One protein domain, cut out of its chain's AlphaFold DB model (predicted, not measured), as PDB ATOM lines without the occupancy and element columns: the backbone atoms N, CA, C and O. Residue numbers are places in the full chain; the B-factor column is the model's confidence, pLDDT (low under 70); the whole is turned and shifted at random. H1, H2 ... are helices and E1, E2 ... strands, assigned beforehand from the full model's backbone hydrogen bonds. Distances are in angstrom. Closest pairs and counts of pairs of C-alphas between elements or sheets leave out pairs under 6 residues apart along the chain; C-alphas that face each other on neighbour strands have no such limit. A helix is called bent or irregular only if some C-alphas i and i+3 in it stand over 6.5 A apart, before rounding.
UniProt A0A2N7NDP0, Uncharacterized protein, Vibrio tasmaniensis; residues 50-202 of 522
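Overview. This is residues 50 to 202 of the 522 residues of an uncharacterized protein of Vibrio tasmaniensis (UniProt A0A2N7NDP0). A strongly twisted sheet of four strands stands between two layers of helices, H1, H4 and H6 on one face and H2 and H3 on the other, making three layers; H5 packs on H6, off the sheet. At one end of the longest axis the loop of residues 117 to 122 sticks out; Pro 163, after H4, lies towards the other end. The 153 printed residues have six named helices and four named strands, in the order H1 E1 E2 H2 H3 E3 H4 H5 H6 E4; the class is mixed, helices and strands. The sheet runs E1 E2 E3 E4 and is mixed, with E1 and E2 antiparallel and the other neighbours parallel. The whole is compact, with a radius of gyration of the C-alphas of 16.0 A, and spans 50 by 33 by 25 A.

Arrangement. Start at H1, residues 64 to 72, irregular with C-alphas 65 and 68 at 7.3 A. Next find the hairpin of E1, residues 76 to 82, and E2, residues 85 to 94, with N 78 and O 92 at 2.8 A; E2 bends by 60 degrees at residue 88. H2, residues 99 to 111, is on the sheet at a height of 9.0 A. H3, residues 124 to 133, runs across E2 at 74 degrees on the local plane, the closest C-alphas being those of Ile 90 and Ser 132, 5.3 A. E3, residues 137 to 141, is parallel to E2, with N 93 and O 138 at 2.8 A; E2, H2 H3, E3 is a strand-helix-strand unit, parallel neighbours joined through helices, with a left-handed crossover. H4, residues 144 to 161, is on the opposite face from H2 and touches H1 with residues 150 to 158 alone, closest at C-alphas 72 and 154, 5.5 A, at a steep tilt of 58 degrees. H5, residues 173 to 178, touches H6, residues 181 to 191, closest at C-alphas 177 and 183, 5.1 A; H6 is irregular, C-alphas 186 and 189 being 7.9 A apart. E4, residues 193 to 197, is parallel to E3, with N 139 and O 194 at 2.8 A; E3, H4 H5 H6, E4 is also a strand-helix-strand unit. Every O i to N i+4 pair is within hydrogen-bond range in H2, H3, H4 and H5, against 3 of 5 in H1 and 4 of 7 in H6.

Along the chain. Find C-alpha 64, where H1 begins, at (-66.940, 53.450, -43.897). E1 measures 19.2 A, E2 23.6 A, H2 18.3 A and H4 25.4 A. E4 ends at C-alpha 197, (-84.224, 49.369, -25.832).

Size, cuts and confidence. The C-alphas farthest apart, of Ala 118 and Pro 163, are 50.8 A apart. The printed part has no cut; the links H2 to H3 and H4 to H5 are long. Residues 115 to 122 have pLDDT under 70.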
ATOM      1  N   THR A  50     -67.131  33.986 -26.548       86.31
ATOM      2  CA  THR A  50     -66.500  35.282 -26.821       86.31
ATOM      3  C   THR A  50     -65.421  35.608 -25.783       86.31
ATOM      4  O   THR A  50     -65.442  35.129 -24.647       86.31
ATOM      5  N   ASN A  51     -64.449  36.421 -26.188       86.06
ATOM      6  CA  ASN A  51     -63.465  37.066 -25.317       86.06
ATOM      7  C   ASN A  51     -63.676  38.590 -25.244       86.06
ATOM      8  O   ASN A  51     -62.752  39.317 -24.876       86.06
ATOM      9  N   TYR A  52     -64.863  39.080 -25.624       90.06
ATOM     10  CA  TYR A  52     -65.209  40.488 -25.491       90.06
ATOM     11  C   TYR A  52     -65.133  40.919 -24.027       90.06
ATOM     12  O   TYR A  52     -65.776  40.334 -23.156       90.06
ATOM     13  N   ASN A  53     -64.349  41.961 -23.761       88.38
ATOM     14  CA  ASN A  53     -64.281  42.555 -22.438       88.38
ATOM     15  C   ASN A  53     -65.368  43.625 -22.304       88.38
ATOM     16  O   ASN A  53     -65.178  44.763 -22.741       88.38
ATOM     17  N   VAL A  54     -66.474  43.253 -21.659       87.44
ATOM     18  CA  VAL A  54     -67.623  44.136 -21.434       87.44
ATOM     19  C   VAL A  54     -67.312  45.333 -20.542       87.44
ATOM     20  O   VAL A  54     -68.109  46.250 -20.527       87.44
ATOM     21  N   ASP A  55     -66.172  45.384 -19.845       87.94
ATOM     22  CA  ASP A  55     -65.744  46.545 -19.043       87.94
ATOM     23  C   ASP A  55     -64.860  47.535 -19.828       87.94
ATOM     24  O   ASP A  55     -64.494  48.596 -19.323       87.94
ATOM     25  N   SER A  56     -64.493  47.221 -21.075       91.31
ATOM     26  CA  SER A  56     -63.679  48.122 -21.901       91.31
ATOM     27  C   SER A  56     -64.473  49.329 -22.405       91.31
ATOM     28  O   SER A  56     -65.699  49.296 -22.517       91.31
ATOM     29  N   ALA A  57     -63.769  50.409 -22.751       94.06
ATOM     30  CA  ALA A  57     -64.390  51.558 -23.403       94.06
ATOM     31  C   ALA A  57     -65.049  51.142 -24.731       94.06
ATOM     32  O   ALA A  57     -64.451  50.411 -25.528       94.06
ATOM     33  N   PHE A  58     -66.267  51.625 -24.973       95.62
ATOM     34  CA  PHE A  58     -66.977  51.365 -26.218       95.62
ATOM     35  C   PHE A  58     -66.322  52.101 -27.390       95.62
ATOM     36  O   PHE A  58     -65.838  53.228 -27.266       95.62
ATOM     37  N   ASN A  59     -66.280  51.446 -28.549       95.88
ATOM     38  CA  ASN A  59     -65.641  52.000 -29.733       95.88
ATOM     39  C   ASN A  59     -66.558  53.023 -30.423       95.88
ATOM     40  O   ASN A  59     -67.658  52.691 -30.847       95.88
ATOM     41  N   THR A  60     -66.070  54.251 -30.592       96.56
ATOM     42  CA  THR A  60     -66.798  55.382 -31.208       96.56
ATOM     43  C   THR A  60     -66.449  55.602 -32.688       96.56
ATOM     44  O   THR A  60     -66.950  56.529 -33.344       96.56
ATOM     45  N   VAL A  61     -65.553  54.773 -33.238       96.56
ATOM     46  CA  VAL A  61     -65.089  54.856 -34.628       96.56
ATOM     47  C   VAL A  61     -65.849  53.854 -35.488       96.56
ATOM     48  O   VAL A  61     -65.802  52.647 -35.250       96.56
ATOM     49  N   PHE A  62     -66.516  54.362 -36.523       97.69
ATOM     50  CA  PHE A  62     -67.339  53.566 -37.424       97.69
ATOM     51  C   PHE A  62     -66.564  53.241 -38.706       97.69
ATOM     52  O   PHE A  62     -65.903  54.124 -39.262       97.69
ATOM     53  N   PRO A  63     -66.649  52.002 -39.217       95.00
ATOM     54  CA  PRO A  63     -66.186  51.680 -40.560       95.00
ATOM     55  C   PRO A  63     -66.958  52.466 -41.631       95.00
ATOM     56  O   PRO A  63     -68.105  52.864 -41.426       95.00
ATOM     57  N   SER A  64     -66.363  52.634 -42.815       91.25
ATOM     58  CA  SER A  64     -66.940  53.450 -43.897       91.25
ATOM     59  C   SER A  64     -68.339  53.002 -44.340       91.25
ATOM     60  O   SER A  64     -69.179  53.845 -44.653       91.25
ATOM     61  N   ASN A  65     -68.630  51.699 -44.328       89.25
ATOM     62  CA  ASN A  65     -69.946  51.150 -44.670       89.25
ATOM     63  C   ASN A  65     -71.013  51.348 -43.572       89.25
ATOM     64  O   ASN A  65     -72.198  51.214 -43.862       89.25
ATOM     65  N   TYR A  66     -70.608  51.727 -42.356       95.75
ATOM     66  CA  TYR A  66     -71.499  52.071 -41.243       95.75
ATOM     67  C   TYR A  66     -71.554  53.579 -40.969       95.75
ATOM     68  O   TYR A  66     -72.231  54.011 -40.040       95.75
ATOM     69  N   GLN A  67     -70.898  54.411 -41.787       96.06
ATOM     70  CA  GLN A  67     -70.907  55.863 -41.585       96.06
ATOM     71  C   GLN A  67     -72.328  56.443 -41.616       96.06
ATOM     72  O   GLN A  67     -72.619  57.388 -40.897       96.06
ATOM     73  N   ILE A  68     -73.238  55.844 -42.391       96.88
ATOM     74  CA  ILE A  68     -74.644  56.257 -42.404       96.88
ATOM     75  C   ILE A  68     -75.337  56.059 -41.049       96.88
ATOM     76  O   ILE A  68     -76.182  56.867 -40.697       96.88
ATOM     77  N   ALA A  69     -74.956  55.033 -40.279       97.19
ATOM     78  CA  ALA A  69     -75.483  54.804 -38.938       97.19
ATOM     79  C   ALA A  69     -74.949  55.846 -37.955       97.19
ATOM     80  O   ALA A  69     -75.714  56.430 -37.195       97.19
ATOM     81  N   LYS A  70     -73.652  56.162 -38.038       97.75
ATOM     82  CA  LYS A  70     -73.082  57.268 -37.260       97.75
ATOM     83  C   LYS A  70     -73.789  58.589 -37.551       97.75
ATOM     84  O   LYS A  70     -74.139  59.319 -36.635       97.75
ATOM     85  N   ASP A  71     -74.029  58.872 -38.827       98.06
ATOM     86  CA  ASP A  71     -74.712  60.094 -39.247       98.06
ATOM     87  C   ASP A  71     -76.198  60.107 -38.848       98.06
ATOM     88  O   ASP A  71     -76.765  61.186 -38.706       98.06
ATOM     89  N   ALA A  72     -76.813  58.933 -38.660       97.56
ATOM     90  CA  ALA A  72     -78.180  58.802 -38.161       97.56
ATOM     91  C   ALA A  72     -78.298  59.034 -36.647       97.56
ATOM     92  O   ALA A  72     -79.389  59.332 -36.176       97.56
ATOM     93  N   GLY A  73     -77.195  58.922 -35.898       97.19
ATOM     94  CA  GLY A  73     -77.163  59.183 -34.456       97.19
ATOM     95  C   GLY A  73     -76.649  58.035 -33.587       97.19
ATOM     96  O   GLY A  73     -76.704  58.152 -32.368       97.19
ATOM     97  N   PHE A  74     -76.136  56.944 -34.163       97.94
ATOM     98  CA  PHE A  74     -75.448  55.920 -33.370       97.94
ATOM     99  C   PHE A  74     -74.068  56.420 -32.911       97.94
ATOM    100  O   PHE A  74     -73.266  56.909 -33.710       97.94
ATOM    101  N   ASP A  75     -73.768  56.247 -31.625       97.81
ATOM    102  CA  ASP A  75     -72.533  56.720 -30.987       97.81
ATOM    103  C   ASP A  75     -71.430  55.660 -30.971       97.81
ATOM    104  O   ASP A  75     -70.236  55.987 -31.021       97.81
ATOM    105  N   TYR A  76     -71.824  54.387 -30.927       98.00
ATOM    106  CA  TYR A  76     -70.928  53.256 -30.740       98.00
ATOM    107  C   TYR A  76     -71.066  52.215 -31.846       98.00
ATOM    108  O   TYR A  76     -72.166  51.829 -32.242       98.00
ATOM    109  N   PHE A  77     -69.914  51.726 -32.302       97.62
ATOM    110  CA  PHE A  77     -69.773  50.577 -33.188       97.62
ATOM    111  C   PHE A  77     -69.007  49.487 -32.443       97.62
ATOM    112  O   PHE A  77     -67.780  49.542 -32.319       97.62
ATOM    113  N   ILE A  78     -69.718  48.494 -31.930       96.75
ATOM    114  CA  ILE A  78     -69.155  47.440 -31.089       96.75
ATOM    115  C   ILE A  78     -69.105  46.141 -31.890       96.75
ATOM    116  O   ILE A  78     -70.046  45.776 -32.591       96.75
ATOM    117  N   LYS A  79     -67.981  45.431 -31.778       94.94
ATOM    118  CA  LYS A  79     -67.835  44.072 -32.294       94.94
ATOM    119  C   LYS A  79     -67.654  43.115 -31.138       94.94
ATOM    120  O   LYS A  79     -66.717  43.277 -30.359       94.94
ATOM    121  N   ILE A  80     -68.500  42.095 -31.094       93.81
ATOM    122  CA  ILE A  80     -68.335  40.953 -30.205       93.81
ATOM    123  C   ILE A  80     -67.629  39.857 -31.013       93.81
ATOM    124  O   ILE A  80     -68.253  39.286 -31.907       93.81
ATOM    125  N   PRO A  81     -66.324  39.605 -30.803       93.75
ATOM    126  CA  PRO A  81     -65.592  38.563 -31.520       93.75
ATOM    127  C   PRO A  81     -65.849  37.172 -30.932       93.75
ATOM    128  O   PRO A  81     -66.017  37.014 -29.719       93.75
ATOM    129  N   LEU A  82     -65.793  36.151 -31.781       91.81
ATOM    130  CA  LEU A  82     -65.674  34.766 -31.345       91.81
ATOM    131  C   LEU A  82     -64.250  34.511 -30.815       91.81
ATOM    132  O   LEU A  82     -63.258  34.870 -31.446       91.81
ATOM    133  N   ARG A  83     -64.140  33.851 -29.661       89.44
ATOM    134  CA  ARG A  83     -62.883  33.554 -28.957       89.44
ATOM    135  C   ARG A  83     -61.924  32.726 -29.809       89.44
ATOM    136  O   ARG A  83     -60.727  32.990 -29.797       89.44
ATOM    137  N   SER A  84     -62.438  31.720 -30.517       89.06
ATOM    138  CA  SER A  84     -61.623  30.817 -31.338       89.06
ATOM    139  C   SER A  84     -61.197  31.425 -32.677       89.06
ATOM    140  O   SER A  84     -60.246  30.941 -33.280       89.06
ATOM    141  N   ASP A  85     -61.910  32.448 -33.158       92.38
ATOM    142  CA  ASP A  85     -61.640  33.121 -34.429       92.38
ATOM    143  C   ASP A  85     -62.264  34.523 -34.432       92.38
ATOM    144  O   ASP A  85     -63.453  34.696 -34.698       92.38
ATOM    145  N   SER A  86     -61.449  35.549 -34.184       93.19
ATOM    146  CA  SER A  86     -61.915  36.936 -34.103       93.19
ATOM    147  C   SER A  86     -62.393  37.527 -35.436       93.19
ATOM    148  O   SER A  86     -62.885  38.657 -35.448       93.19
ATOM    149  N   SER A  87     -62.219  36.824 -36.565       92.94
ATOM    150  CA  SER A  87     -62.803  37.242 -37.848       92.94
ATOM    151  C   SER A  87     -64.322  37.043 -37.879       92.94
ATOM    152  O   SER A  87     -65.029  37.797 -38.552       92.94
ATOM    153  N   ILE A  88     -64.827  36.095 -37.085       93.38
ATOM    154  CA  ILE A  88     -66.250  35.852 -36.863       93.38
ATOM    155  C   ILE A  88     -66.689  36.764 -35.719       93.38
ATOM    156  O   ILE A  88     -66.182  36.684 -34.599       93.38
ATOM    157  N   SER A  89     -67.611  37.678 -36.005       93.94
ATOM    158  CA  SER A  89     -68.074  38.668 -35.030       93.94
ATOM    159  C   SER A  89     -69.518  39.080 -35.265       93.94
ATOM    160  O   SER A  89     -70.021  39.004 -36.389       93.94
ATOM    161  N   ILE A  90     -70.162  39.535 -34.197       92.56
ATOM    162  CA  ILE A  90     -71.510  40.105 -34.220       92.56
ATOM    163  C   ILE A  90     -71.391  41.603 -33.954       92.56
ATOM    164  O   ILE A  90     -70.551  42.036 -33.156       92.56
ATOM    165  N   THR A  91     -72.165  42.392 -34.696       94.81
ATOM    166  CA  THR A  91     -72.093  43.856 -34.662       94.81
ATOM    167  C   THR A  91     -73.202  44.403 -33.778       94.81
ATOM    168  O   THR A  91     -74.345  43.972 -33.879       94.81
ATOM    169  N   ILE A  92     -72.861  45.379 -32.943       95.44
ATOM    170  CA  ILE A  92     -73.815  46.158 -32.158       95.44
ATOM    171  C   ILE A  92     -73.604  47.630 -32.508       95.44
ATOM    172  O   ILE A  92     -72.478  48.135 -32.474       95.44
ATOM    173  N   LEU A  93     -74.687  48.306 -32.871       97.06
ATOM    174  CA  LEU A  93     -74.762  49.747 -33.043       97.06
ATOM    175  C   LEU A  93     -75.558  50.297 -31.871       97.06
ATOM    176  O   LEU A  93     -76.705  49.913 -31.674       97.06
ATOM    177  N   ALA A  94     -74.948  51.182 -31.095       96.94
ATOM    178  CA  ALA A  94     -75.539  51.656 -29.854       96.94
ATOM    179  C   ALA A  94     -75.480  53.181 -29.753       96.94
ATOM    180  O   ALA A  94     -74.539  53.805 -30.255       96.94
ATOM    181  N   THR A  95     -76.473  53.790 -29.110       96.12
ATOM    182  CA  THR A  95     -76.386  55.190 -28.669       96.12
ATOM    183  C   THR A  95     -75.732  55.280 -27.296       96.12
ATOM    184  O   THR A  95     -75.658  54.299 -26.552       96.12
ATOM    185  N   LYS A  96     -75.251  56.474 -26.950       91.69
ATOM    186  CA  LYS A  96     -74.501  56.718 -25.721       91.69
ATOM    187  C   LYS A  96     -75.289  56.424 -24.444       91.69
ATOM    188  O   LYS A  96     -74.662  55.982 -23.494       91.69
ATOM    189  N   GLY A  97     -76.608  56.660 -24.446       87.69
ATOM    190  CA  GLY A  97     -77.555  56.408 -23.344       87.69
ATOM    191  C   GLY A  97     -76.932  56.188 -21.956       87.69
ATOM    192  O   GLY A  97     -76.242  57.071 -21.439       87.69
ATOM    193  N   SER A  98     -77.196  55.019 -21.364       88.19
ATOM    194  CA  SER A  98     -76.527  54.507 -20.162       88.19
ATOM    195  C   SER A  98     -75.498  53.450 -20.565       88.19
ATOM    196  O   SER A  98     -75.850  52.403 -21.110       88.19
ATOM    197  N   ASP A  99     -74.218  53.706 -20.283       89.62
ATOM    198  CA  ASP A  99     -73.154  52.732 -20.542       89.62
ATOM    199  C   ASP A  99     -73.368  51.441 -19.728       89.62
ATOM    200  O   ASP A  99     -73.046  50.360 -20.213       89.62
ATOM    201  N   GLU A 100     -73.898  51.529 -18.505       87.50
ATOM    202  CA  GLU A 100     -74.106  50.361 -17.636       87.50
ATOM    203  C   GLU A 100     -75.252  49.475 -18.128       87.50
ATOM    204  O   GLU A 100     -75.085  48.254 -18.168       87.50
ATOM    205  N   ASP A 101     -76.345  50.068 -18.609       86.56
ATOM    206  CA  ASP A 101     -77.469  49.323 -19.187       86.56
ATOM    207  C   ASP A 101     -77.006  48.607 -20.467       86.56
ATOM    208  O   ASP A 101     -77.248  47.414 -20.646       86.56
ATOM    209  N   LEU A 102     -76.216  49.287 -21.311       90.25
ATOM    210  CA  LEU A 102     -75.605  48.676 -22.493       90.25
ATOM    211  C   LEU A 102     -74.664  47.515 -22.120       90.25
ATOM    212  O   LEU A 102     -74.699  46.461 -22.759       90.25
ATOM    213  N   ARG A 103     -73.825  47.667 -21.083       89.94
ATOM    214  CA  ARG A 103     -72.959  46.576 -20.588       89.94
ATOM    215  C   ARG A 103     -73.785  45.397 -20.087       89.94
ATOM    216  O   ARG A 103     -73.441  44.254 -20.394       89.94
ATOM    217  N   GLN A 104     -74.846  45.662 -19.332       86.25
ATOM    218  CA  GLN A 104     -75.744  44.640 -18.810       86.25
ATOM    219  C   GLN A 104     -76.417  43.875 -19.954       86.25
ATOM    220  O   GLN A 104     -76.341  42.648 -19.984       86.25
ATOM    221  N   ALA A 105     -76.979  44.579 -20.935       87.94
ATOM    222  CA  ALA A 105     -77.632  43.971 -22.087       87.94
ATOM    223  C   ALA A 105     -76.666  43.097 -22.914       87.94
ATOM    224  O   ALA A 105     -76.968  41.941 -23.224       87.94
ATOM    225  N   ILE A 106     -75.451  43.589 -23.192       88.62
ATOM    226  CA  ILE A 106     -74.399  42.794 -23.853       88.62
ATOM    227  C   ILE A 106     -74.033  41.562 -23.009       88.62
ATOM    228  O   ILE A 106     -73.834  40.468 -23.546       88.62
ATOM    229  N   GLY A 107     -73.941  41.718 -21.686       85.19
ATOM    230  CA  GLY A 107     -73.665  40.630 -20.751       85.19
ATOM    231  C   GLY A 107     -74.719  39.527 -20.817       85.19
ATOM    232  O   GLY A 107     -74.379  38.366 -21.052       85.19
ATOM    233  N   VAL A 108     -75.997  39.883 -20.686       83.06
ATOM    234  CA  VAL A 108     -77.115  38.934 -20.764       83.06
ATOM    235  C   VAL A 108     -77.121  38.220 -22.115       83.06
ATOM    236  O   VAL A 108     -77.141  36.987 -22.146       83.06
ATOM    237  N   TRP A 109     -76.993  38.954 -23.224       84.38
ATOM    238  CA  TRP A 109     -76.978  38.364 -24.564       84.38
ATOM    239  C   TRP A 109     -75.815  37.385 -24.764       84.38
ATOM    240  O   TRP A 109     -76.010  36.241 -25.179       84.38
ATOM    241  N   THR A 110     -74.592  37.777 -24.392       80.38
ATOM    242  CA  THR A 110     -73.430  36.877 -24.492       80.38
ATOM    243  C   THR A 110     -73.556  35.642 -23.598       80.38
ATOM    244  O   THR A 110     -72.987  34.598 -23.919       80.38
ATOM    245  N   SER A 111     -74.336  35.702 -22.514       76.38
ATOM    246  CA  SER A 111     -74.578  34.550 -21.636       76.38
ATOM    247  C   SER A 111     -75.368  33.423 -22.304       76.38
ATOM    248  O   SER A 111     -75.096  32.241 -22.044       76.38
ATOM    249  N   LEU A 112     -76.269  33.776 -23.231       76.31
ATOM    250  CA  LEU A 112     -77.007  32.825 -24.067       76.31
ATOM    251  C   LEU A 112     -76.063  32.038 -24.991       76.31
ATOM    252  O   LEU A 112     -76.427  30.985 -25.506       76.31
ATOM    253  N   LEU A 113     -74.820  32.502 -25.146       72.88
ATOM    254  CA  LEU A 113     -73.799  31.964 -26.039       72.88
ATOM    255  C   LEU A 113     -72.668  31.210 -25.298       72.88
ATOM    256  O   LEU A 113     -71.589  30.991 -25.837       72.88
ATOM    257  N   SER A 114     -72.887  30.796 -24.052       71.81
ATOM    258  CA  SER A 114     -71.932  30.030 -23.224       71.81
ATOM    259  C   SER A 114     -71.673  28.584 -23.688       71.81
ATOM    260  O   SER A 114     -72.600  27.876 -24.045       71.81
ATOM    261  N   GLU A 115     -70.441  28.075 -23.590       62.06
ATOM    262  CA  GLU A 115     -70.101  26.676 -23.947       62.06
ATOM    263  C   GLU A 115     -70.703  25.632 -22.988       62.06
ATOM    264  O   GLU A 115     -70.747  24.445 -23.305       62.06
ATOM    265  N   ASN A 116     -71.208  26.072 -21.832       53.97
ATOM    266  CA  ASN A 116     -71.838  25.218 -20.834       53.97
ATOM    267  C   ASN A 116     -73.340  25.040 -21.127       53.97
ATOM    268  O   ASN A 116     -74.105  26.005 -21.225       53.97
ATOM    269  N   GLY A 117     -73.759  23.783 -21.241       49.25
ATOM    270  CA  GLY A 117     -75.144  23.349 -21.417       49.25
ATOM    271  C   GLY A 117     -75.177  21.855 -21.732       49.25
ATOM    272  O   GLY A 117     -74.219  21.319 -22.284       49.25
ATOM    273  N   ALA A 118     -76.259  21.161 -21.387       48.81
ATOM    274  CA  ALA A 118     -76.395  19.711 -21.582       48.81
ATOM    275  C   ALA A 118     -76.570  19.286 -23.064       48.81
ATOM    276  O   ALA A 118     -77.086  18.205 -23.348       48.81
ATOM    277  N   ASN A 119     -76.167  20.120 -24.028       52.78
ATOM    278  CA  ASN A 119     -76.649  20.032 -25.399       52.78
ATOM    279  C   ASN A 119     -75.755  19.296 -26.377       52.78
ATOM    280  O   ASN A 119     -74.752  19.804 -26.861       52.78
ATOM    281  N   THR A 120     -76.227  18.116 -26.754       51.41
ATOM    282  CA  THR A 120     -75.604  17.198 -27.704       51.41
ATOM    283  C   THR A 120     -75.906  17.509 -29.179       51.41
ATOM    284  O   THR A 120     -75.466  16.742 -30.027       51.41
ATOM    285  N   GLU A 121     -76.656  18.574 -29.512       49.56
ATOM    286  CA  GLU A 121     -77.138  18.803 -30.897       49.56
ATOM    287  C   GLU A 121     -77.075  20.230 -31.448       49.56
ATOM    288  O   GLU A 121     -77.121  20.411 -32.662       49.56
ATOM    289  N   LEU A 122     -76.970  21.243 -30.589       60.53
ATOM    290  CA  LEU A 122     -76.783  22.628 -31.003       60.53
ATOM    291  C   LEU A 122     -75.574  23.181 -30.284       60.53
ATOM    292  O   LEU A 122     -75.590  23.328 -29.060       60.53
ATOM    293  N   SER A 123     -74.540  23.522 -31.043       70.44
ATOM    294  CA  SER A 123     -73.467  24.320 -30.484       70.44
ATOM    295  C   SER A 123     -73.902  25.789 -30.531       70.44
ATOM    296  O   SER A 123     -74.263  26.319 -31.582       70.44
ATOM    297  N   LYS A 124     -73.878  26.489 -29.391       77.44
ATOM    298  CA  LYS A 124     -74.053  27.957 -29.349       77.44
ATOM    299  C   LYS A 124     -73.022  28.679 -30.233       77.44
ATOM    300  O   LYS A 124     -73.257  29.787 -30.705       77.44
ATOM    301  N   LEU A 125     -71.912  28.002 -30.523       80.38
ATOM    302  CA  LEU A 125     -70.952  28.353 -31.558       80.38
ATOM    303  C   LEU A 125     -71.582  28.431 -32.961       80.38
ATOM    304  O   LEU A 125     -71.310  29.386 -33.682       80.38
ATOM    305  N   ASP A 126     -72.416  27.471 -33.358       79.19
ATOM    306  CA  ASP A 126     -73.105  27.494 -34.654       79.19
ATOM    307  C   ASP A 126     -74.174  28.586 -34.706       79.19
ATOM    308  O   ASP A 126     -74.283  29.269 -35.722       79.19
ATOM    309  N   VAL A 127     -74.882  28.833 -33.597       80.56
ATOM    310  CA  VAL A 127     -75.793  29.987 -33.454       80.56
ATOM    311  C   VAL A 127     -75.029  31.292 -33.697       80.56
ATOM    312  O   VAL A 127     -75.403  32.085 -34.558       80.56
ATOM    313  N   PHE A 128     -73.898  31.488 -33.015       85.31
ATOM    314  CA  PHE A 128     -73.050  32.671 -33.185       85.31
ATOM    315  C   PHE A 128     -72.537  32.827 -34.619       85.31
ATOM    316  O   PHE A 128     -72.568  33.919 -35.190       85.31
ATOM    317  N   LYS A 129     -72.071  31.727 -35.221       84.56
ATOM    318  CA  LYS A 129     -71.623  31.705 -36.618       84.56
ATOM    319  C   LYS A 129     -72.759  32.052 -37.572       84.56
ATOM    320  O   LYS A 129     -72.513  32.820 -38.494       84.56
ATOM    321  N   SER A 130     -73.966  31.542 -37.342       81.56
ATOM    322  CA  SER A 130     -75.153  31.836 -38.150       81.56
ATOM    323  C   SER A 130     -75.486  33.329 -38.125       81.56
ATOM    324  O   SER A 130     -75.551  33.957 -39.183       81.56
ATOM    325  N   ILE A 131     -75.563  33.932 -36.930       84.31
ATOM    326  CA  ILE A 131     -75.805  35.379 -36.776       84.31
ATOM    327  C   ILE A 131     -74.713  36.175 -37.504       84.31
ATOM    328  O   ILE A 131     -75.002  37.091 -38.274       84.31
ATOM    329  N   SER A 132     -73.442  35.804 -37.307       88.12
ATOM    330  CA  SER A 132     -72.307  36.483 -37.939       88.12
ATOM    331  C   SER A 132     -72.328  36.366 -39.471       88.12
ATOM    332  O   SER A 132     -72.156  37.369 -40.164       88.12
ATOM    333  N   GLN A 133     -72.595  35.173 -40.015       85.44
ATOM    334  CA  GLN A 133     -72.701  34.914 -41.459       85.44
ATOM    335  C   GLN A 133     -73.836  35.708 -42.106       85.44
ATOM    336  O   GLN A 133     -73.702  36.150 -43.248       85.44
ATOM    337  N   ARG A 134     -74.929  35.927 -41.370       80.19
ATOM    338  CA  ARG A 134     -76.054  36.764 -41.797       80.19
ATOM    339  C   ARG A 134     -75.779  38.258 -41.666       80.19
ATOM    340  O   ARG A 134     -76.553  39.048 -42.177       80.19
ATOM    341  N   GLN A 135     -74.668  38.682 -41.064       85.00
ATOM    342  CA  GLN A 135     -74.430  40.091 -40.720       85.00
ATOM    343  C   GLN A 135     -75.471  40.638 -39.724       85.00
ATOM    344  O   GLN A 135     -75.784  41.831 -39.755       85.00
ATOM    345  N   GLY A 136     -75.994  39.775 -38.843       84.81
ATOM    346  CA  GLY A 136     -76.941  40.165 -37.801       84.81
ATOM    347  C   GLY A 136     -76.383  41.317 -36.966       84.81
ATOM    348  O   GLY A 136     -75.234  41.266 -36.508       84.81
ATOM    349  N   THR A 137     -77.178  42.378 -36.835       89.88
ATOM    350  CA  THR A 137     -76.761  43.624 -36.181       89.88
ATOM    351  C   THR A 137     -77.757  44.015 -35.105       89.88
ATOM    352  O   THR A 137     -78.949  44.108 -35.370       89.88
ATOM    353  N   LEU A 138     -77.273  44.275 -33.895       91.12
ATOM    354  CA  LEU A 138     -78.128  44.734 -32.802       91.12
ATOM    355  C   LEU A 138     -78.132  46.254 -32.785       91.12
ATOM    356  O   LEU A 138     -77.066  46.866 -32.716       91.12
ATOM    357  N   LEU A 139     -79.308  46.854 -32.889       92.94
ATOM    358  CA  LEU A 139     -79.517  48.286 -32.738       92.94
ATOM    359  C   LEU A 139     -79.976  48.522 -31.311       92.94
ATOM    360  O   LEU A 139     -80.996  47.977 -30.906       92.94
ATOM    361  N   MET A 140     -79.233  49.323 -30.562       93.12
ATOM    362  CA  MET A 140     -79.547  49.571 -29.164       93.12
ATOM    363  C   MET A 140     -79.599  51.063 -28.866       93.12
ATOM    364  O   MET A 140     -78.764  51.844 -29.332       93.12
ATOM    365  N   ALA A 141     -80.593  51.469 -28.091       93.19
ATOM    366  CA  ALA A 141     -80.740  52.840 -27.626       93.19
ATOM    367  C   ALA A 141     -81.466  52.862 -26.282       93.19
ATOM    368  O   ALA A 141     -81.895  51.826 -25.797       93.19
ATOM    369  N   SER A 142     -81.633  54.042 -25.682       88.69
ATOM    370  CA  SER A 142     -82.307  54.176 -24.387       88.69
ATOM    371  C   SER A 142     -83.738  53.629 -24.373       88.69
ATOM    372  O   SER A 142     -84.169  53.126 -23.339       88.69
ATOM    373  N   SER A 143     -84.459  53.715 -25.495       87.81
ATOM    374  CA  SER A 143     -85.799  53.150 -25.663       87.81
ATOM    375  C   SER A 143     -86.055  52.660 -27.086       87.81
ATOM    376  O   SER A 143     -85.420  53.142 -28.025       87.81
ATOM    377  N   GLU A 144     -87.038  51.775 -27.273       81.56
ATOM    378  CA  GLU A 144     -87.518  51.398 -28.613       81.56
ATOM    379  C   GLU A 144     -87.949  52.604 -29.451       81.56
ATOM    380  O   GLU A 144     -87.662  52.682 -30.645       81.56
ATOM    381  N   GLY A 145     -88.591  53.597 -28.822       86.88
ATOM    382  CA  GLY A 145     -88.992  54.833 -29.493       86.88
ATOM    383  C   GLY A 145     -87.797  55.593 -30.077       86.88
ATOM    384  O   GLY A 145     -87.873  56.114 -31.194       86.88
ATOM    385  N   ASP A 146     -86.664  55.605 -29.369       91.94
ATOM    386  CA  ASP A 146     -85.416  56.176 -29.886       91.94
ATOM    387  C   ASP A 146     -84.891  55.379 -31.084       91.94
ATOM    388  O   ASP A 146     -84.418  55.969 -32.057       91.94
ATOM    389  N   ILE A 147     -85.025  54.050 -31.065       90.62
ATOM    390  CA  ILE A 147     -84.645  53.192 -32.195       90.62
ATOM    391  C   ILE A 147     -85.536  53.461 -33.405       90.62
ATOM    392  O   ILE A 147     -85.018  53.626 -34.511       90.62
ATOM    393  N   GLY A 148     -86.849  53.594 -33.213       90.62
ATOM    394  CA  GLY A 148     -87.782  53.970 -34.275       90.62
ATOM    395  C   GLY A 148     -87.406  55.307 -34.924       90.62
ATOM    396  O   GLY A 148     -87.389  55.423 -36.153       90.62
ATOM    397  N   ASN A 149     -87.008  56.299 -34.122       94.81
ATOM    398  CA  ASN A 149     -86.499  57.578 -34.626       94.81
ATOM    399  C   ASN A 149     -85.194  57.407 -35.430       94.81
ATOM    400  O   ASN A 149     -85.057  57.971 -36.519       94.81
ATOM    401  N   LEU A 150     -84.252  56.595 -34.937       95.44
ATOM    402  CA  LEU A 150     -82.994  56.293 -35.634       95.44
ATOM    403  C   LEU A 150     -83.230  55.561 -36.960       95.44
ATOM    404  O   LEU A 150     -82.569  55.861 -37.953       95.44
ATOM    405  N   GLN A 151     -84.181  54.627 -37.014       93.38
ATOM    406  CA  GLN A 151     -84.552  53.911 -38.236       93.38
ATOM    407  C   GLN A 151     -85.186  54.844 -39.276       93.38
ATOM    408  O   GLN A 151     -84.858  54.758 -40.464       93.38
ATOM    409  N   GLN A 152     -86.040  55.780 -38.849       94.62
ATOM    410  CA  GLN A 152     -86.584  56.815 -39.734       94.62
ATOM    411  C   GLN A 152     -85.478  57.712 -40.301       94.62
ATOM    412  O   GLN A 152     -85.473  58.018 -41.498       94.62
ATOM    413  N   GLU A 153     -84.507  58.095 -39.472       97.69
ATOM    414  CA  GLU A 153     -83.372  58.905 -39.906       97.69
ATOM    415  C   GLU A 153     -82.427  58.129 -40.839       97.69
ATOM    416  O   GLU A 153     -82.002  58.656 -41.873       97.69
ATOM    417  N   LEU A 154     -82.170  56.849 -40.554       96.25
ATOM    418  CA  LEU A 154     -81.459  55.937 -41.454       96.25
ATOM    419  C   LEU A 154     -82.139  55.879 -42.822       96.25
ATOM    420  O   LEU A 154     -81.472  56.058 -43.842       96.25
ATOM    421  N   LEU A 155     -83.461  55.689 -42.863       95.81
ATOM    422  CA  LEU A 155     -84.228  55.689 -44.108       95.81
ATOM    423  C   LEU A 155     -84.096  57.028 -44.847       95.81
ATOM    424  O   LEU A 155     -83.841  57.045 -46.054       95.81
ATOM    425  N   ARG A 156     -84.215  58.160 -44.145       97.94
ATOM    426  CA  ARG A 156     -84.044  59.496 -44.736       97.94
ATOM    427  C   ARG A 156     -82.664  59.656 -45.381       97.94
ATOM    428  O   ARG A 156     -82.564  60.144 -46.510       97.94
ATOM    429  N   LEU A 157     -81.605  59.231 -44.690       97.62
ATOM    430  CA  LEU A 157     -80.231  59.286 -45.189       97.62
ATOM    431  C   LEU A 157     -80.001  58.326 -46.360       97.62
ATOM    432  O   LEU A 157     -79.324  58.703 -47.318       97.62
ATOM    433  N   LEU A 158     -80.576  57.121 -46.316       96.44
ATOM    434  CA  LEU A 158     -80.505  56.145 -47.405       96.44
ATOM    435  C   LEU A 158     -81.125  56.727 -48.675       96.44
ATOM    436  O   LEU A 158     -80.469  56.752 -49.712       96.44
ATOM    437  N   LYS A 159     -82.325  57.309 -48.580       97.25
ATOM    438  CA  LYS A 159     -83.004  57.978 -49.705       97.25
ATOM    439  C   LYS A 159     -82.178  59.114 -50.306       97.25
ATOM    440  O   LYS A 159     -82.200  59.319 -51.515       97.25
ATOM    441  N   ALA A 160     -81.461  59.860 -49.468       97.19
ATOM    442  CA  ALA A 160     -80.648  60.990 -49.906       97.19
ATOM    443  C   ALA A 160     -79.326  60.570 -50.574       97.19
ATOM    444  O   ALA A 160     -78.804  61.304 -51.412       97.19
ATOM    445  N   ARG A 161     -78.758  59.425 -50.177       95.31
ATOM    446  CA  ARG A 161     -77.416  58.983 -50.597       95.31
ATOM    447  C   ARG A 161     -77.443  57.893 -51.661       95.31
ATOM    448  O   ARG A 161     -76.474  57.770 -52.404       95.31
ATOM    449  N   GLU A 162     -78.531  57.135 -51.744       96.25
ATOM    450  CA  GLU A 162     -78.691  56.003 -52.650       96.25
ATOM    451  C   GLU A 162     -79.820  56.269 -53.650       96.25
ATOM    452  O   GLU A 162     -80.995  56.113 -53.313       96.25
ATOM    453  N   PRO A 163     -79.502  56.617 -54.912       95.88
ATOM    454  CA  PRO A 163     -80.516  56.901 -55.928       95.88
ATOM    455  C   PRO A 163     -81.525  55.761 -56.130       95.88
ATOM    456  O   PRO A 163     -82.704  56.019 -56.361       95.88
ATOM    457  N   LYS A 164     -81.082  54.501 -55.987       96.00
ATOM    458  CA  LYS A 164     -81.941  53.304 -56.070       96.00
ATOM    459  C   LYS A 164     -82.995  53.232 -54.952       96.00
ATOM    460  O   LYS A 164     -83.984  52.529 -55.108       96.00
ATOM    461  N   LEU A 165     -82.798  53.958 -53.850       96.38
ATOM    462  CA  LEU A 165     -83.706  54.001 -52.702       96.38
ATOM    463  C   LEU A 165     -84.501  55.310 -52.621       96.38
ATOM    464  O   LEU A 165     -85.236  55.497 -51.662       96.38
ATOM    465  N   ALA A 166     -84.413  56.215 -53.603       95.69
ATOM    466  CA  ALA A 166     -85.058  57.533 -53.528       95.69
ATOM    467  C   ALA A 166     -86.583  57.469 -53.279       95.69
ATOM    468  O   ALA A 166     -87.133  58.312 -52.567       95.69
ATOM    469  N   SER A 167     -87.259  56.450 -53.823       94.00
ATOM    470  CA  SER A 167     -88.698  56.204 -53.647       94.00
ATOM    471  C   SER A 167     -89.039  55.246 -52.500       94.00
ATOM    472  O   SER A 167     -90.203  54.879 -52.358       94.00
ATOM    473  N   ALA A 168     -88.057  54.817 -51.702       94.25
ATOM    474  CA  ALA A 168     -88.287  53.876 -50.614       94.25
ATOM    475  C   ALA A 168     -89.215  54.470 -49.537       94.25
ATOM    476  O   ALA A 168     -89.161  55.672 -49.216       94.25
ATOM    477  N   THR A 169     -90.064  53.610 -48.981       91.62
ATOM    478  CA  THR A 169     -90.979  53.879 -47.865       91.62
ATOM    479  C   THR A 169     -90.551  53.071 -46.645       91.62
ATOM    480  O   THR A 169     -89.691  52.201 -46.758       91.62
ATOM    481  N   ALA A 170     -91.156  53.342 -45.484       86.19
ATOM    482  CA  ALA A 170     -90.929  52.552 -44.274       86.19
ATOM    483  C   ALA A 170     -91.276  51.062 -44.464       86.19
ATOM    484  O   ALA A 170     -90.636  50.212 -43.860       86.19
ATOM    485  N   ASP A 171     -92.209  50.741 -45.365       83.69
ATOM    486  CA  ASP A 171     -92.678  49.365 -45.559       83.69
ATOM    487  C   ASP A 171     -91.819  48.539 -46.532       83.69
ATOM    488  O   ASP A 171     -91.902  47.316 -46.519       83.69
ATOM    489  N   ASN A 172     -91.016  49.168 -47.405       87.38
ATOM    490  CA  ASN A 172     -90.339  48.445 -48.496       87.38
ATOM    491  C   ASN A 172     -88.823  48.654 -48.594       87.38
ATOM    492  O   ASN A 172     -88.169  47.992 -49.400       87.38
ATOM    493  N   TYR A 173     -88.232  49.559 -47.812       89.19
ATOM    494  CA  TYR A 173     -86.816  49.896 -47.974       89.19
ATOM    495  C   TYR A 173     -85.886  48.696 -47.738       89.19
ATOM    496  O   TYR A 173     -84.936  48.509 -48.498       89.19
ATOM    497  N   LEU A 174     -86.185  47.846 -46.748       88.50
ATOM    498  CA  LEU A 174     -85.430  46.615 -46.494       88.50
ATOM    499  C   LEU A 174     -85.541  45.638 -47.669       88.50
ATOM    500  O   LEU A 174     -84.534  45.065 -48.082       88.50
ATOM    501  N   GLN A 175     -86.728  45.518 -48.270       86.62
ATOM    502  CA  GLN A 175     -86.961  44.716 -49.474       86.62
ATOM    503  C   GLN A 175     -86.128  45.181 -50.659       86.62
ATOM    504  O   GLN A 175     -85.488  44.364 -51.327       86.62
ATOM    505  N   LEU A 176     -86.098  46.489 -50.895       90.62
ATOM    506  CA  LEU A 176     -85.307  47.078 -51.968       90.62
ATOM    507  C   LEU A 176     -83.806  46.853 -51.751       90.62
ATOM    508  O   LEU A 176     -83.098  46.556 -52.711       90.62
ATOM    509  N   ILE A 177     -83.326  46.936 -50.504       91.50
ATOM    510  CA  ILE A 177     -81.931  46.624 -50.164       91.50
ATOM    511  C   ILE A 177     -81.637  45.139 -50.398       91.50
ATOM    512  O   ILE A 177     -80.647  44.818 -51.046       91.50
ATOM    513  N   ALA A 178     -82.485  44.237 -49.901       87.75
ATOM    514  CA  ALA A 178     -82.277  42.792 -49.998       87.75
ATOM    515  C   ALA A 178     -82.365  42.242 -51.427       87.75
ATOM    516  O   ALA A 178     -81.768  41.211 -51.729       87.75
ATOM    517  N   SER A 179     -83.106  42.920 -52.304       88.62
ATOM    518  CA  SER A 179     -83.309  42.498 -53.695       88.62
ATOM    519  C   SER A 179     -82.219  42.999 -54.653       88.62
ATOM    520  O   SER A 179     -82.209  42.607 -55.819       88.62
ATOM    521  N   ASP A 180     -81.301  43.858 -54.194       92.00
ATOM    522  CA  ASP A 180     -80.217  44.424 -55.002       92.00
ATOM    523  C   ASP A 180     -78.848  44.068 -54.412       92.00
ATOM    524  O   ASP A 180     -78.508  44.465 -53.300       92.00
ATOM    525  N   ASN A 181     -78.021  43.346 -55.173       91.56
ATOM    526  CA  ASN A 181     -76.733  42.835 -54.687       91.56
ATOM    527  C   ASN A 181     -75.765  43.932 -54.207       91.56
ATOM    528  O   ASN A 181     -75.018  43.709 -53.251       91.56
ATOM    529  N   ASP A 182     -75.749  45.101 -54.857       93.31
ATOM    530  CA  ASP A 182     -74.833  46.187 -54.492       93.31
ATOM    531  C   ASP A 182     -75.299  46.880 -53.211       93.31
ATOM    532  O   ASP A 182     -74.487  47.149 -52.317       93.31
ATOM    533  N   LEU A 183     -76.609  47.134 -53.100       93.75
ATOM    534  CA  LEU A 183     -77.203  47.681 -51.881       93.75
ATOM    535  C   LEU A 183     -77.045  46.706 -50.718       93.75
ATOM    536  O   LEU A 183     -76.584  47.113 -49.655       93.75
ATOM    537  N   PHE A 184     -77.347  45.425 -50.923       90.94
ATOM    538  CA  PHE A 184     -77.212  44.397 -49.898       90.94
ATOM    539  C   PHE A 184     -75.767  44.264 -49.411       90.94
ATOM    540  O   PHE A 184     -75.511  44.238 -48.212       90.94
ATOM    541  N   LYS A 185     -74.778  44.291 -50.311       91.06
ATOM    542  CA  LYS A 185     -73.361  44.267 -49.911       91.06
ATOM    543  C   LYS A 185     -72.980  45.440 -48.996       91.06
ATOM    544  O   LYS A 185     -72.082  45.302 -48.164       91.06
ATOM    545  N   LYS A 186     -73.631  46.595 -49.155       92.06
ATOM    546  CA  LYS A 186     -73.358  47.811 -48.377       92.06
ATOM    547  C   LYS A 186     -74.190  47.904 -47.091       92.06
ATOM    548  O   LYS A 186     -73.667  48.363 -46.076       92.06
ATOM    549  N   TYR A 187     -75.443  47.452 -47.134       92.19
ATOM    550  CA  TYR A 187     -76.478  47.687 -46.120       92.19
ATOM    551  C   TYR A 187     -77.176  46.416 -45.617       92.19
ATOM    552  O   TYR A 187     -78.163  46.514 -44.898       92.19
ATOM    553  N   GLY A 188     -76.677  45.223 -45.946       88.88
ATOM    554  CA  GLY A 188     -77.242  43.944 -45.493       88.88
ATOM    555  C   GLY A 188     -77.276  43.803 -43.970       88.88
ATOM    556  O   GLY A 188     -78.165  43.157 -43.428       88.88
ATOM    557  N   TRP A 189     -76.387  44.513 -43.267       90.00
ATOM    558  CA  TRP A 189     -76.426  44.652 -41.811       90.00
ATOM    559  C   TRP A 189     -77.742  45.255 -41.300       90.00
ATOM    560  O   TRP A 189     -78.189  44.912 -40.213       90.00
ATOM    561  N   PHE A 190     -78.377  46.137 -42.080       89.38
ATOM    562  CA  PHE A 190     -79.642  46.766 -41.712       89.38
ATOM    563  C   PHE A 190     -80.833  45.841 -41.991       89.38
ATOM    564  O   PHE A 190     -81.780  45.809 -41.212       89.38
ATOM    565  N   VAL A 191     -80.748  45.030 -43.052       85.69
ATOM    566  CA  VAL A 191     -81.742  43.989 -43.384       85.69
ATOM    567  C   VAL A 191     -81.884  42.970 -42.259       85.69
ATOM    568  O   VAL A 191     -82.995  42.568 -41.941       85.69
ATOM    569  N   HIS A 192     -80.776  42.599 -41.624       81.69
ATOM    570  CA  HIS A 192     -80.750  41.645 -40.512       81.69
ATOM    571  C   HIS A 192     -80.598  42.323 -39.151       81.69
ATOM    572  O   HIS A 192     -80.030  41.749 -38.215       81.69
ATOM    573  N   SER A 193     -81.032  43.578 -39.055       86.44
ATOM    574  CA  SER A 193     -80.968  44.298 -37.794       86.44
ATOM    575  C   SER A 193     -82.137  43.932 -36.886       86.44
ATOM    576  O   SER A 193     -83.233  43.653 -37.368       86.44
ATOM    577  N   GLN A 194     -81.895  43.916 -35.579       84.56
ATOM    578  CA  GLN A 194     -82.920  43.796 -34.541       84.56
ATOM    579  C   GLN A 194     -82.738  44.928 -33.534       84.56
ATOM    580  O   GLN A 194     -81.611  45.382 -33.327       84.56
ATOM    581  N   ALA A 195     -83.838  45.404 -32.966       86.12
ATOM    582  CA  ALA A 195     -83.860  46.506 -32.016       86.12
ATOM    583  C   ALA A 195     -83.854  45.979 -30.575       86.12
ATOM    584  O   ALA A 195     -84.345  44.886 -30.330       86.12
ATOM    585  N   LEU A 196     -83.263  46.747 -29.659       86.69
ATOM    586  CA  LEU A 196     -83.350  46.532 -28.216       86.69
ATOM    587  C   LEU A 196     -83.211  47.857 -27.469       86.69
ATOM    588  O   LEU A 196     -82.141  48.483 -27.486       86.69
ATOM    589  N   GLY A 197     -84.265  48.281 -26.794       87.69
ATOM    590  CA  GLY A 197     -84.224  49.369 -25.832       87.69
ATOM    591  C   GLY A 197     -83.492  48.959 -24.550       87.69
ATOM    592  O   GLY A 197     -83.717  47.894 -23.983       87.69
ATOM    593  N   TYR A 198     -82.627  49.832 -24.032       85.06
ATOM    594  CA  TYR A 198     -81.989  49.640 -22.725       85.06
ATOM    595  C   TYR A 198     -83.025  49.539 -21.607       85.06
ATOM    596  O   TYR A 198     -82.842  48.770 -20.673       85.06
ATOM    597  N   ASN A 199     -84.124  50.282 -21.721       79.50
ATOM    598  CA  ASN A 199     -85.245  50.247 -20.784       79.50
ATOM    599  C   ASN A 199     -86.027  48.925 -20.785       79.50
ATOM    600  O   ASN A 199     -86.865  48.737 -19.908       79.50
ATOM    601  N   GLU A 200     -85.785  48.051 -21.756       77.75
ATOM    602  CA  GLU A 200     -86.372  46.711 -21.825       77.75
ATOM    603  C   GLU A 200     -85.455  45.678 -21.162       77.75
ATOM    604  O   GLU A 200     -85.887  44.620 -20.706       77.75
ATOM    605  N   THR A 201     -84.177  46.033 -21.014       76.88
ATOM    606  CA  THR A 201     -83.217  45.299 -20.200       76.88
ATOM    607  C   THR A 201     -83.206  45.870 -18.788       76.88
ATOM    608  O   THR A 201     -82.620  46.910 -18.502       76.88
ATOM    609  N   THR A 202     -83.851  45.178 -17.864       72.69
ATOM    610  CA  THR A 202     -83.814  45.517 -16.447       72.69
ATOM    611  C   THR A 202     -82.448  45.189 -15.861       72.69
ATOM    612  O   THR A 202     -81.951  44.058 -15.864       72.69
TER     613      THR A 202